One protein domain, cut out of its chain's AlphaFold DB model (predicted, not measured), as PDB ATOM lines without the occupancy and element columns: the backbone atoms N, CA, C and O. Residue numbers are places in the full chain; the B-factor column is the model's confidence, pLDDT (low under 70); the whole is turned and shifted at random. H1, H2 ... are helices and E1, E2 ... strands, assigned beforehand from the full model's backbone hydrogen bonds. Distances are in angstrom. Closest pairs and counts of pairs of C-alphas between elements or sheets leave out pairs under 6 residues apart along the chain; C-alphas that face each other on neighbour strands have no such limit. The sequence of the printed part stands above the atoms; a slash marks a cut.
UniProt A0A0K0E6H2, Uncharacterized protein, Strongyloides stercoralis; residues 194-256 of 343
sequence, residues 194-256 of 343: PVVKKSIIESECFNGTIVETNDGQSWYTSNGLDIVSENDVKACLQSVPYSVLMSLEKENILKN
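What this domain is: This is residues 194 to 256 of the 343 residues of an uncharacterized protein of Strongyloides stercoralis (UniProt A0A0K0E6H2). A small antiparallel sheet of three strands has helix H1 packed on it, mostly beside E3, and a second helix, H2, folds back after H1 and only grazes the sheet. H1 and H2 make a loose corner where the end of one comes near the start of the other. The printed part has 63 residues, with three named strands and two named helices in the order E1 E2 E3 H1 H2; the sheet's order is E1 - E2 - E3, and the class is mixed, helices and strands. The whole is compact, with a radius of gyration of the C-alphas of 11.5 A and spans of 34 by 27 by 17 A.

Where its parts are: E1, residues 195 to 202, begins with C-alpha 195 at (0.931, -9.266, 135.753) and is 19.8 A long. E2, residues 207 to 213, is 19.7 A long. E3 is residues 218 to 221. H1, residues 230 to 239, is 14.2 A long. H2, residues 245 to 256, is 16.3 A long and ends with C-alpha 256 at (0.268, -1.107, 117.503).

How they stand to each other: The strands form a meander, each the antiparallel neighbour of the one before. The hairpin E1 and E2 has N 199 and O 210 at 2.9 A; the hairpin E2 and E3 has N 211 and O 219 at 2.8 A. Residues 220 to 221 of E3 also pair, antiparallel, with residues 227 to 228. H1 is on the sheet at a height of 10.8 A; the closest C-alphas of E3 and H1 are those of Tyr 220 and Glu 230, 6.4 A. H1 and H2 are close but not clearly touching, Leu 237 and Leu 245 having the closest C-alphas at 7.3 A, and run opposite ways at a steep tilt of 48 degrees. H2 only grazes the sheet, with residues 247 to 251. In H1 and H2 every O i to N i+4 pair is within hydrogen-bond range.

The domain as a whole: The C-alphas of Pro 194 and Pro 241, 33.6 A apart, are the two farthest apart. The printed part has no cut, and no link is long. Residues 241 to 256 have pLDDT under 70, and H2 has a mean of 49.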
ATOM      1  N   PRO A 194       1.258  -6.363 139.622       77.09
ATOM      2  CA  PRO A 194       0.380  -7.342 139.001       77.09
ATOM      3  C   PRO A 194       0.735  -7.580 137.533       77.09
ATOM      4  O   PRO A 194       0.898  -6.639 136.748       77.09
ATOM      5  N   VAL A 195       0.782  -8.854 137.152       76.69
ATOM      6  CA  VAL A 195       0.931  -9.266 135.753       76.69
ATOM      7  C   VAL A 195      -0.420  -9.152 135.062       76.69
ATOM      8  O   VAL A 195      -1.384  -9.795 135.473       76.69
ATOM      9  N   VAL A 196      -0.490  -8.353 134.000       80.93
ATOM     10  CA  VAL A 196      -1.714  -8.161 133.204       80.93
ATOM     11  C   VAL A 196      -1.760  -9.064 131.980       80.93
ATOM     12  O   VAL A 196      -2.842  -9.458 131.542       80.93
ATOM     13  N   LYS A 197      -0.597  -9.403 131.419       81.35
ATOM     14  CA  LYS A 197      -0.496 -10.254 130.236       81.35
ATOM     15  C   LYS A 197       0.776 -11.089 130.289       81.35
ATOM     16  O   LYS A 197       1.805 -10.657 130.798       81.35
ATOM     17  N   LYS A 198       0.685 -12.284 129.716       82.90
ATOM     18  CA  LYS A 198       1.788 -13.212 129.533       82.90
ATOM     19  C   LYS A 198       1.808 -13.716 128.089       82.90
ATOM     20  O   LYS A 198       0.747 -14.034 127.551       82.90
ATOM     21  N   SER A 199       2.993 -13.809 127.492       83.32
ATOM     22  CA  SER A 199       3.204 -14.377 126.155       83.32
ATOM     23  C   SER A 199       4.425 -15.290 126.160       83.32
ATOM     24  O   SER A 199       5.506 -14.867 126.557       83.32
ATOM     25  N   ILE A 200       4.267 -16.536 125.722       83.95
ATOM     26  CA  ILE A 200       5.358 -17.517 125.668       83.95
ATOM     27  C   ILE A 200       6.215 -17.264 124.421       83.95
ATOM     28  O   ILE A 200       5.683 -17.018 123.336       83.95
ATOM     29  N   ILE A 201       7.536 -17.342 124.578       82.90
ATOM     30  CA  ILE A 201       8.510 -17.358 123.487       82.90
ATOM     31  C   ILE A 201       9.253 -18.685 123.545       82.90
ATOM     32  O   ILE A 201      10.011 -18.932 124.481       82.90
ATOM     33  N   GLU A 202       9.090 -19.488 122.501       82.30
ATOM     34  CA  GLU A 202       9.869 -20.699 122.274       82.30
ATOM     35  C   GLU A 202      10.810 -20.462 121.092       82.30
ATOM     36  O   GLU A 202      10.377 -20.186 119.971       82.30
ATOM     37  N   SER A 203      12.112 -20.535 121.344       81.58
ATOM     38  CA  SER A 203      13.146 -20.450 120.318       81.58
ATOM     39  C   SER A 203      14.359 -21.280 120.722       81.58
ATOM     40  O   SER A 203      14.509 -21.645 121.887       81.58
ATOM     41  N   GLU A 204      15.249 -21.546 119.767       82.81
ATOM     42  CA  GLU A 204      16.472 -22.316 120.025       82.81
ATOM     43  C   GLU A 204      17.414 -21.631 121.026       82.81
ATOM     44  O   GLU A 204      18.147 -22.316 121.735       82.81
ATOM     45  N   CYS A 205      17.395 -20.295 121.111       84.72
ATOM     46  CA  CYS A 205      18.301 -19.538 121.980       84.72
ATOM     47  C   CYS A 205      17.630 -18.967 123.241       84.72
ATOM     48  O   CYS A 205      18.315 -18.682 124.220       84.72
ATOM     49  N   PHE A 206      16.304 -18.809 123.244       87.20
ATOM     50  CA  PHE A 206      15.533 -18.365 124.404       87.20
ATOM     51  C   PHE A 206      14.198 -19.101 124.474       87.20
ATOM     52  O   PHE A 206      13.365 -18.982 123.572       87.20
ATOM     53  N   ASN A 207      13.995 -19.820 125.574       85.90
ATOM     54  CA  ASN A 207      12.728 -20.441 125.921       85.90
ATOM     55  C   ASN A 207      12.229 -19.836 127.236       85.90
ATOM     56  O   ASN A 207      12.856 -20.000 128.286       85.90
ATOM     57  N   GLY A 208      11.143 -19.080 127.168       89.00
ATOM     58  CA  GLY A 208      10.659 -18.310 128.298       89.00
ATOM     59  C   GLY A 208       9.404 -17.529 127.966       89.00
ATOM     60  O   GLY A 208       8.578 -17.922 127.148       89.00
ATOM     61  N   THR A 209       9.223 -16.412 128.650       86.74
ATOM     62  CA  THR A 209       7.975 -15.666 128.639       86.74
ATOM     63  C   THR A 209       8.233 -14.164 128.678       86.74
ATOM     64  O   THR A 209       9.076 -13.695 129.442       86.74
ATOM     65  N   ILE A 210       7.446 -13.410 127.909       90.16
ATOM     66  CA  ILE A 210       7.221 -11.981 128.123       90.16
ATOM     67  C   ILE A 210       6.086 -11.806 129.128       90.16
ATOM     68  O   ILE A 210       4.972 -12.293 128.924       90.16
ATOM     69  N   VAL A 211       6.365 -11.070 130.192       87.33
ATOM     70  CA  VAL A 211       5.421 -10.679 131.231       87.33
ATOM     71  C   VAL A 211       5.173  -9.181 131.112       87.33
ATOM     72  O   VAL A 211       6.111  -8.395 131.158       87.33
ATOM     73  N   GLU A 212       3.918  -8.778 130.955       87.26
ATOM     74  CA  GLU A 212       3.510  -7.375 130.957       87.26
ATOM     75  C   GLU A 212       2.915  -7.029 132.322       87.26
ATOM     76  O   GLU A 212       1.996  -7.708 132.796       87.26
ATOM     77  N   THR A 213       3.449  -5.994 132.961       86.36
ATOM     78  CA  THR A 213       2.978  -5.481 134.251       86.36
ATOM     79  C   THR A 213       1.938  -4.379 134.058       86.36
ATOM     80  O   THR A 213       1.784  -3.816 132.974       86.36
ATOM     81  N   ASN A 214       1.160  -4.091 135.100       82.76
ATOM     82  CA  ASN A 214       0.056  -3.121 135.051       82.76
ATOM     83  C   ASN A 214       0.467  -1.671 134.719       82.76
ATOM     84  O   ASN A 214      -0.385  -0.884 134.311       82.76
ATOM     85  N   ASP A 215       1.741  -1.319 134.875       86.42
ATOM     86  CA  ASP A 215       2.334  -0.045 134.461       86.42
ATOM     87  C   ASP A 215       2.695   0.005 132.961       86.42
ATOM     88  O   ASP A 215       3.179   1.025 132.472       86.42
ATOM     89  N   GLY A 216       2.448  -1.083 132.222       86.87
ATOM     90  CA  GLY A 216       2.731  -1.217 130.794       86.87
ATOM     91  C   GLY A 216       4.163  -1.639 130.469       86.87
ATOM     92  O   GLY A 216       4.512  -1.729 129.289       86.87
ATOM     93  N   GLN A 217       5.005  -1.912 131.470       90.41
ATOM     94  CA  GLN A 217       6.343  -2.444 131.224       90.41
ATOM     95  C   GLN A 217       6.292  -3.921 130.821       90.41
ATOM     96  O   GLN A 217       5.393  -4.667 131.207       90.41
ATOM     97  N   SER A 218       7.248  -4.341 129.990       90.15
ATOM     98  CA  SER A 218       7.394  -5.729 129.541       90.15
ATOM     99  C   SER A 218       8.727  -6.290 130.029       90.15
ATOM    100  O   SER A 218       9.768  -5.659 129.868       90.15
ATOM    101  N   TRP A 219       8.689  -7.492 130.587       91.43
ATOM    102  CA  TRP A 219       9.822  -8.172 131.203       91.43
ATOM    103  C   TRP A 219       9.992  -9.550 130.583       91.43
ATOM    104  O   TRP A 219       9.005 -10.210 130.273       91.43
ATOM    105  N   TYR A 220      11.230 -10.009 130.432       91.58
ATOM    106  CA  TYR A 220      11.518 -11.361 129.960       91.58
ATOM    107  C   TYR A 220      11.911 -12.235 131.142       91.58
ATOM    108  O   TYR A 220      12.722 -11.821 131.961       91.58
ATOM    109  N   THR A 221      11.366 -13.441 131.241       90.06
ATOM    110  CA  THR A 221      11.729 -14.404 132.288       90.06
ATOM    111  C   THR A 221      11.606 -15.832 131.770       90.06
ATOM    112  O   THR A 221      10.686 -16.141 131.014       90.06
ATOM    113  N   SER A 222      12.530 -16.711 132.155       86.10
ATOM    114  CA  SER A 222      12.482 -18.143 131.818       86.10
ATOM    115  C   SER A 222      11.819 -18.995 132.904       86.10
ATOM    116  O   SER A 222      11.430 -20.130 132.642       86.10
ATOM    117  N   ASN A 223      11.668 -18.460 134.120       84.37
ATOM    118  CA  ASN A 223      11.165 -19.193 135.284       84.37
ATOM    119  C   ASN A 223      10.019 -18.487 136.029       84.37
ATOM    120  O   ASN A 223       9.539 -19.016 137.027       84.37
ATOM    121  N   GLY A 224       9.565 -17.323 135.553       82.08
ATOM    122  CA  GLY A 224       8.482 -16.562 136.183       82.08
ATOM    123  C   GLY A 224       8.909 -15.737 137.388       82.08
ATOM    124  O   GLY A 224       8.051 -15.252 138.119       82.08
ATOM    125  N   LEU A 225      10.213 -15.598 137.605       85.96
ATOM    126  CA  LEU A 225      10.776 -14.886 138.737       85.96
ATOM    127  C   LEU A 225      11.937 -13.999 138.292       85.96
ATOM    128  O   LEU A 225      11.861 -12.781 138.403       85.96
ATOM    129  N   ASP A 226      12.997 -14.602 137.761       88.73
ATOM    130  CA  ASP A 226      14.216 -13.898 137.382       88.73
ATOM    131  C   ASP A 226      14.028 -13.186 136.045       88.73
ATOM    132  O   ASP A 226      13.656 -13.800 135.038       88.73
ATOM    133  N   ILE A 227      14.291 -11.880 136.040       90.71
ATOM    134  CA  ILE A 227      14.240 -11.053 134.839       90.71
ATOM    135  C   ILE A 227      15.531 -11.234 134.049       90.71
ATOM    136  O   ILE A 227      16.629 -10.987 134.545       90.71
ATOM    137  N   VAL A 228      15.374 -11.588 132.780       89.88
ATOM    138  CA  VAL A 228      16.440 -11.654 131.785       89.88
ATOM    139  C   VAL A 228      16.532 -10.311 131.061       89.88
ATOM    140  O   VAL A 228      15.522  -9.653 130.795       89.88
ATOM    141  N   SER A 229      17.757  -9.888 130.749       88.00
ATOM    142  CA  SER A 229      18.032  -8.673 129.979       88.00
ATOM    143  C   SER A 229      17.290  -8.692 128.638       88.00
ATOM    144  O   SER A 229      17.461  -9.597 127.825       88.00
ATOM    145  N   GLU A 230      16.487  -7.657 128.384       88.78
ATOM    146  CA  GLU A 230      15.783  -7.478 127.111       88.78
ATOM    147  C   GLU A 230      16.752  -7.429 125.922       88.78
ATOM    148  O   GLU A 230      16.452  -7.988 124.868       88.78
ATOM    149  N   ASN A 231      17.912  -6.786 126.088       88.52
ATOM    150  CA  ASN A 231      18.917  -6.701 125.032       88.52
ATOM    151  C   ASN A 231      19.452  -8.088 124.670       88.52
ATOM    152  O   ASN A 231      19.590  -8.391 123.488       88.52
ATOM    153  N   ASP A 232      19.684  -8.935 125.672       88.15
ATOM    154  CA  ASP A 232      20.236 -10.275 125.479       88.15
ATOM    155  C   ASP A 232      19.209 -11.165 124.775       88.15
ATOM    156  O   ASP A 232      19.535 -11.836 123.796       88.15
ATOM    157  N   VAL A 233      17.940 -11.098 125.200       88.70
ATOM    158  CA  VAL A 233      16.847 -11.835 124.550       88.70
ATOM    159  C   VAL A 233      16.645 -11.356 123.116       88.70
ATOM    160  O   VAL A 233      16.559 -12.175 122.206       88.70
ATOM    161  N   LYS A 234      16.616 -10.042 122.870       87.98
ATOM    162  CA  LYS A 234      16.472  -9.494 121.513       87.98
ATOM    163  C   LYS A 234      17.637  -9.880 120.609       87.98
ATOM    164  O   LYS A 234      17.389 -10.286 119.478       87.98
ATOM    165  N   ALA A 235      18.874  -9.779 121.092       87.24
ATOM    166  CA  ALA A 235      20.057 -10.184 120.338       87.24
ATOM    167  C   ALA A 235      20.007 -11.677 119.986       87.24
ATOM    168  O   ALA A 235      20.264 -12.048 118.840       87.24
ATOM    169  N   CYS A 236      19.588 -12.522 120.932       87.72
ATOM    170  CA  CYS A 236      19.348 -13.938 120.672       87.72
ATOM    171  C   CYS A 236      18.262 -14.123 119.603       87.72
ATOM    172  O   CYS A 236      18.532 -14.734 118.571       87.72
ATOM    173  N   LEU A 237      17.073 -13.543 119.763       84.18
ATOM    174  CA  LEU A 237      15.960 -13.742 118.825       84.18
ATOM    175  C   LEU A 237      16.250 -13.194 117.417       84.18
ATOM    176  O   LEU A 237      15.734 -13.732 116.443       84.18
ATOM    177  N   GLN A 238      17.098 -12.171 117.290       83.66
ATOM    178  CA  GLN A 238      17.585 -11.666 115.999       83.66
ATOM    179  C   GLN A 238      18.589 -12.605 115.314       83.66
ATOM    180  O   GLN A 238      18.738 -12.544 114.095       83.66
ATOM    181  N   SER A 239      19.280 -13.456 116.076       80.51
ATOM    182  CA  SER A 239      20.229 -14.442 115.544       80.51
ATOM    183  C   SER A 239      19.559 -15.721 115.027       80.51
ATOM    184  O   SER A 239      20.180 -16.478 114.281       80.51
ATOM    185  N   VAL A 240      18.291 -15.955 115.383       75.67
ATOM    186  CA  VAL A 240      17.527 -17.132 114.948       75.67
ATOM    187  C   VAL A 240      16.924 -16.882 113.557       75.67
ATOM    188  O   VAL A 240      16.418 -15.787 113.295       75.67
ATOM    189  N   PRO A 241      16.933 -17.874 112.644       62.28
ATOM    190  CA  PRO A 241      16.291 -17.757 111.338       62.28
ATOM    191  C   PRO A 241      14.824 -17.295 111.424       62.28
ATOM    192  O   PRO A 241      14.084 -17.655 112.337       62.28
ATOM    193  N   TYR A 242      14.409 -16.517 110.417       53.10
ATOM    194  CA  TYR A 242      13.196 -15.681 110.311       53.10
ATOM    195  C   TYR A 242      11.847 -16.298 110.763       53.10
ATOM    196  O   TYR A 242      10.886 -15.566 110.992       53.10
ATOM    197  N   SER A 243      11.733 -17.622 110.899       50.18
ATOM    198  CA  SER A 243      10.491 -18.300 111.298       50.18
ATOM    199  C   SER A 243      10.028 -17.948 112.718       50.18
ATOM    200  O   SER A 243       8.823 -17.917 112.958       50.18
ATOM    201  N   VAL A 244      10.943 -17.619 113.637       50.21
ATOM    202  CA  VAL A 244      10.601 -17.230 115.024       50.21
ATOM    203  C   VAL A 244      10.139 -15.768 115.117       50.21
ATOM    204  O   VAL A 244       9.245 -15.442 115.900       50.21
ATOM    205  N   LEU A 245      10.673 -14.888 114.261       46.35
ATOM    206  CA  LEU A 245      10.319 -13.461 114.209       46.35
ATOM    207  C   LEU A 245       8.827 -13.226 113.927       46.35
ATOM    208  O   LEU A 245       8.252 -12.283 114.467       46.35
ATOM    209  N   MET A 246       8.173 -14.114 113.172       44.49
ATOM    210  CA  MET A 246       6.735 -14.026 112.876       44.49
ATOM    211  C   MET A 246       5.856 -14.037 114.140       44.49
ATOM    212  O   MET A 246       4.813 -13.380 114.163       44.49
ATOM    213  N   SER A 247       6.270 -14.729 115.208       51.86
ATOM    214  CA  SER A 247       5.542 -14.736 116.488       51.86
ATOM    215  C   SER A 247       5.613 -13.373 117.186       51.86
ATOM    216  O   SER A 247       4.601 -12.890 117.693       51.86
ATOM    217  N   LEU A 248       6.775 -12.710 117.134       50.29
ATOM    218  CA  LEU A 248       6.977 -11.359 117.670       50.29
ATOM    219  C   LEU A 248       6.299 -10.285 116.815       50.29
ATOM    220  O   LEU A 248       5.720  -9.338 117.345       50.29
ATOM    221  N   GLU A 249       6.352 -10.411 115.489       49.23
ATOM    222  CA  GLU A 249       5.766  -9.428 114.576       49.23
ATOM    223  C   GLU A 249       4.239  -9.417 114.697       49.23
ATOM    224  O   GLU A 249       3.624  -8.351 114.767       49.23
ATOM    225  N   LYS A 250       3.620 -10.592 114.873       50.29
ATOM    226  CA  LYS A 250       2.188 -10.707 115.177       50.29
ATOM    227  C   LYS A 250       1.815 -10.023 116.500       50.29
ATOM    228  O   LYS A 250       0.728  -9.454 116.595       50.29
ATOM    229  N   GLU A 251       2.707 -10.012 117.494       53.63
ATOM    230  CA  GLU A 251       2.506  -9.275 118.747       53.63
ATOM    231  C   GLU A 251       2.724  -7.766 118.614       53.63
ATOM    232  O   GLU A 251       1.919  -7.003 119.149       53.63
ATOM    233  N   ASN A 252       3.743  -7.313 117.880       50.41
ATOM    234  CA  ASN A 252       3.954  -5.886 117.613       50.41
ATOM    235  C   ASN A 252       2.800  -5.291 116.797       50.41
ATOM    236  O   ASN A 252       2.342  -4.186 117.091       50.41
ATOM    237  N   ILE A 253       2.266  -6.044 115.831       49.45
ATOM    238  CA  ILE A 253       1.049  -5.672 115.102       49.45
ATOM    239  C   ILE A 253      -0.156  -5.631 116.050       49.45
ATOM    240  O   ILE A 253      -0.999  -4.754 115.906       49.45
ATOM    241  N   LEU A 254      -0.242  -6.501 117.064       46.63
ATOM    242  CA  LEU A 254      -1.315  -6.430 118.064       46.63
ATOM    243  C   LEU A 254      -1.164  -5.242 119.030       46.63
ATOM    244  O   LEU A 254      -2.174  -4.647 119.408       46.63
ATOM    245  N   LYS A 255       0.069  -4.898 119.430       50.06
ATOM    246  CA  LYS A 255       0.365  -3.745 120.299       50.06
ATOM    247  C   LYS A 255       0.104  -2.421 119.576       50.06
ATOM    248  O   LYS A 255      -0.512  -1.533 120.153       50.06
ATOM    249  N   ASN A 256       0.467  -2.323 118.298       49.94
ATOM    250  CA  ASN A 256       0.268  -1.107 117.503       49.94
ATOM    251  C   ASN A 256      -1.091  -1.060 116.777       49.94
ATOM    252  O   ASN A 256      -1.534   0.006 116.360       49.94
TER     253      ASN A 256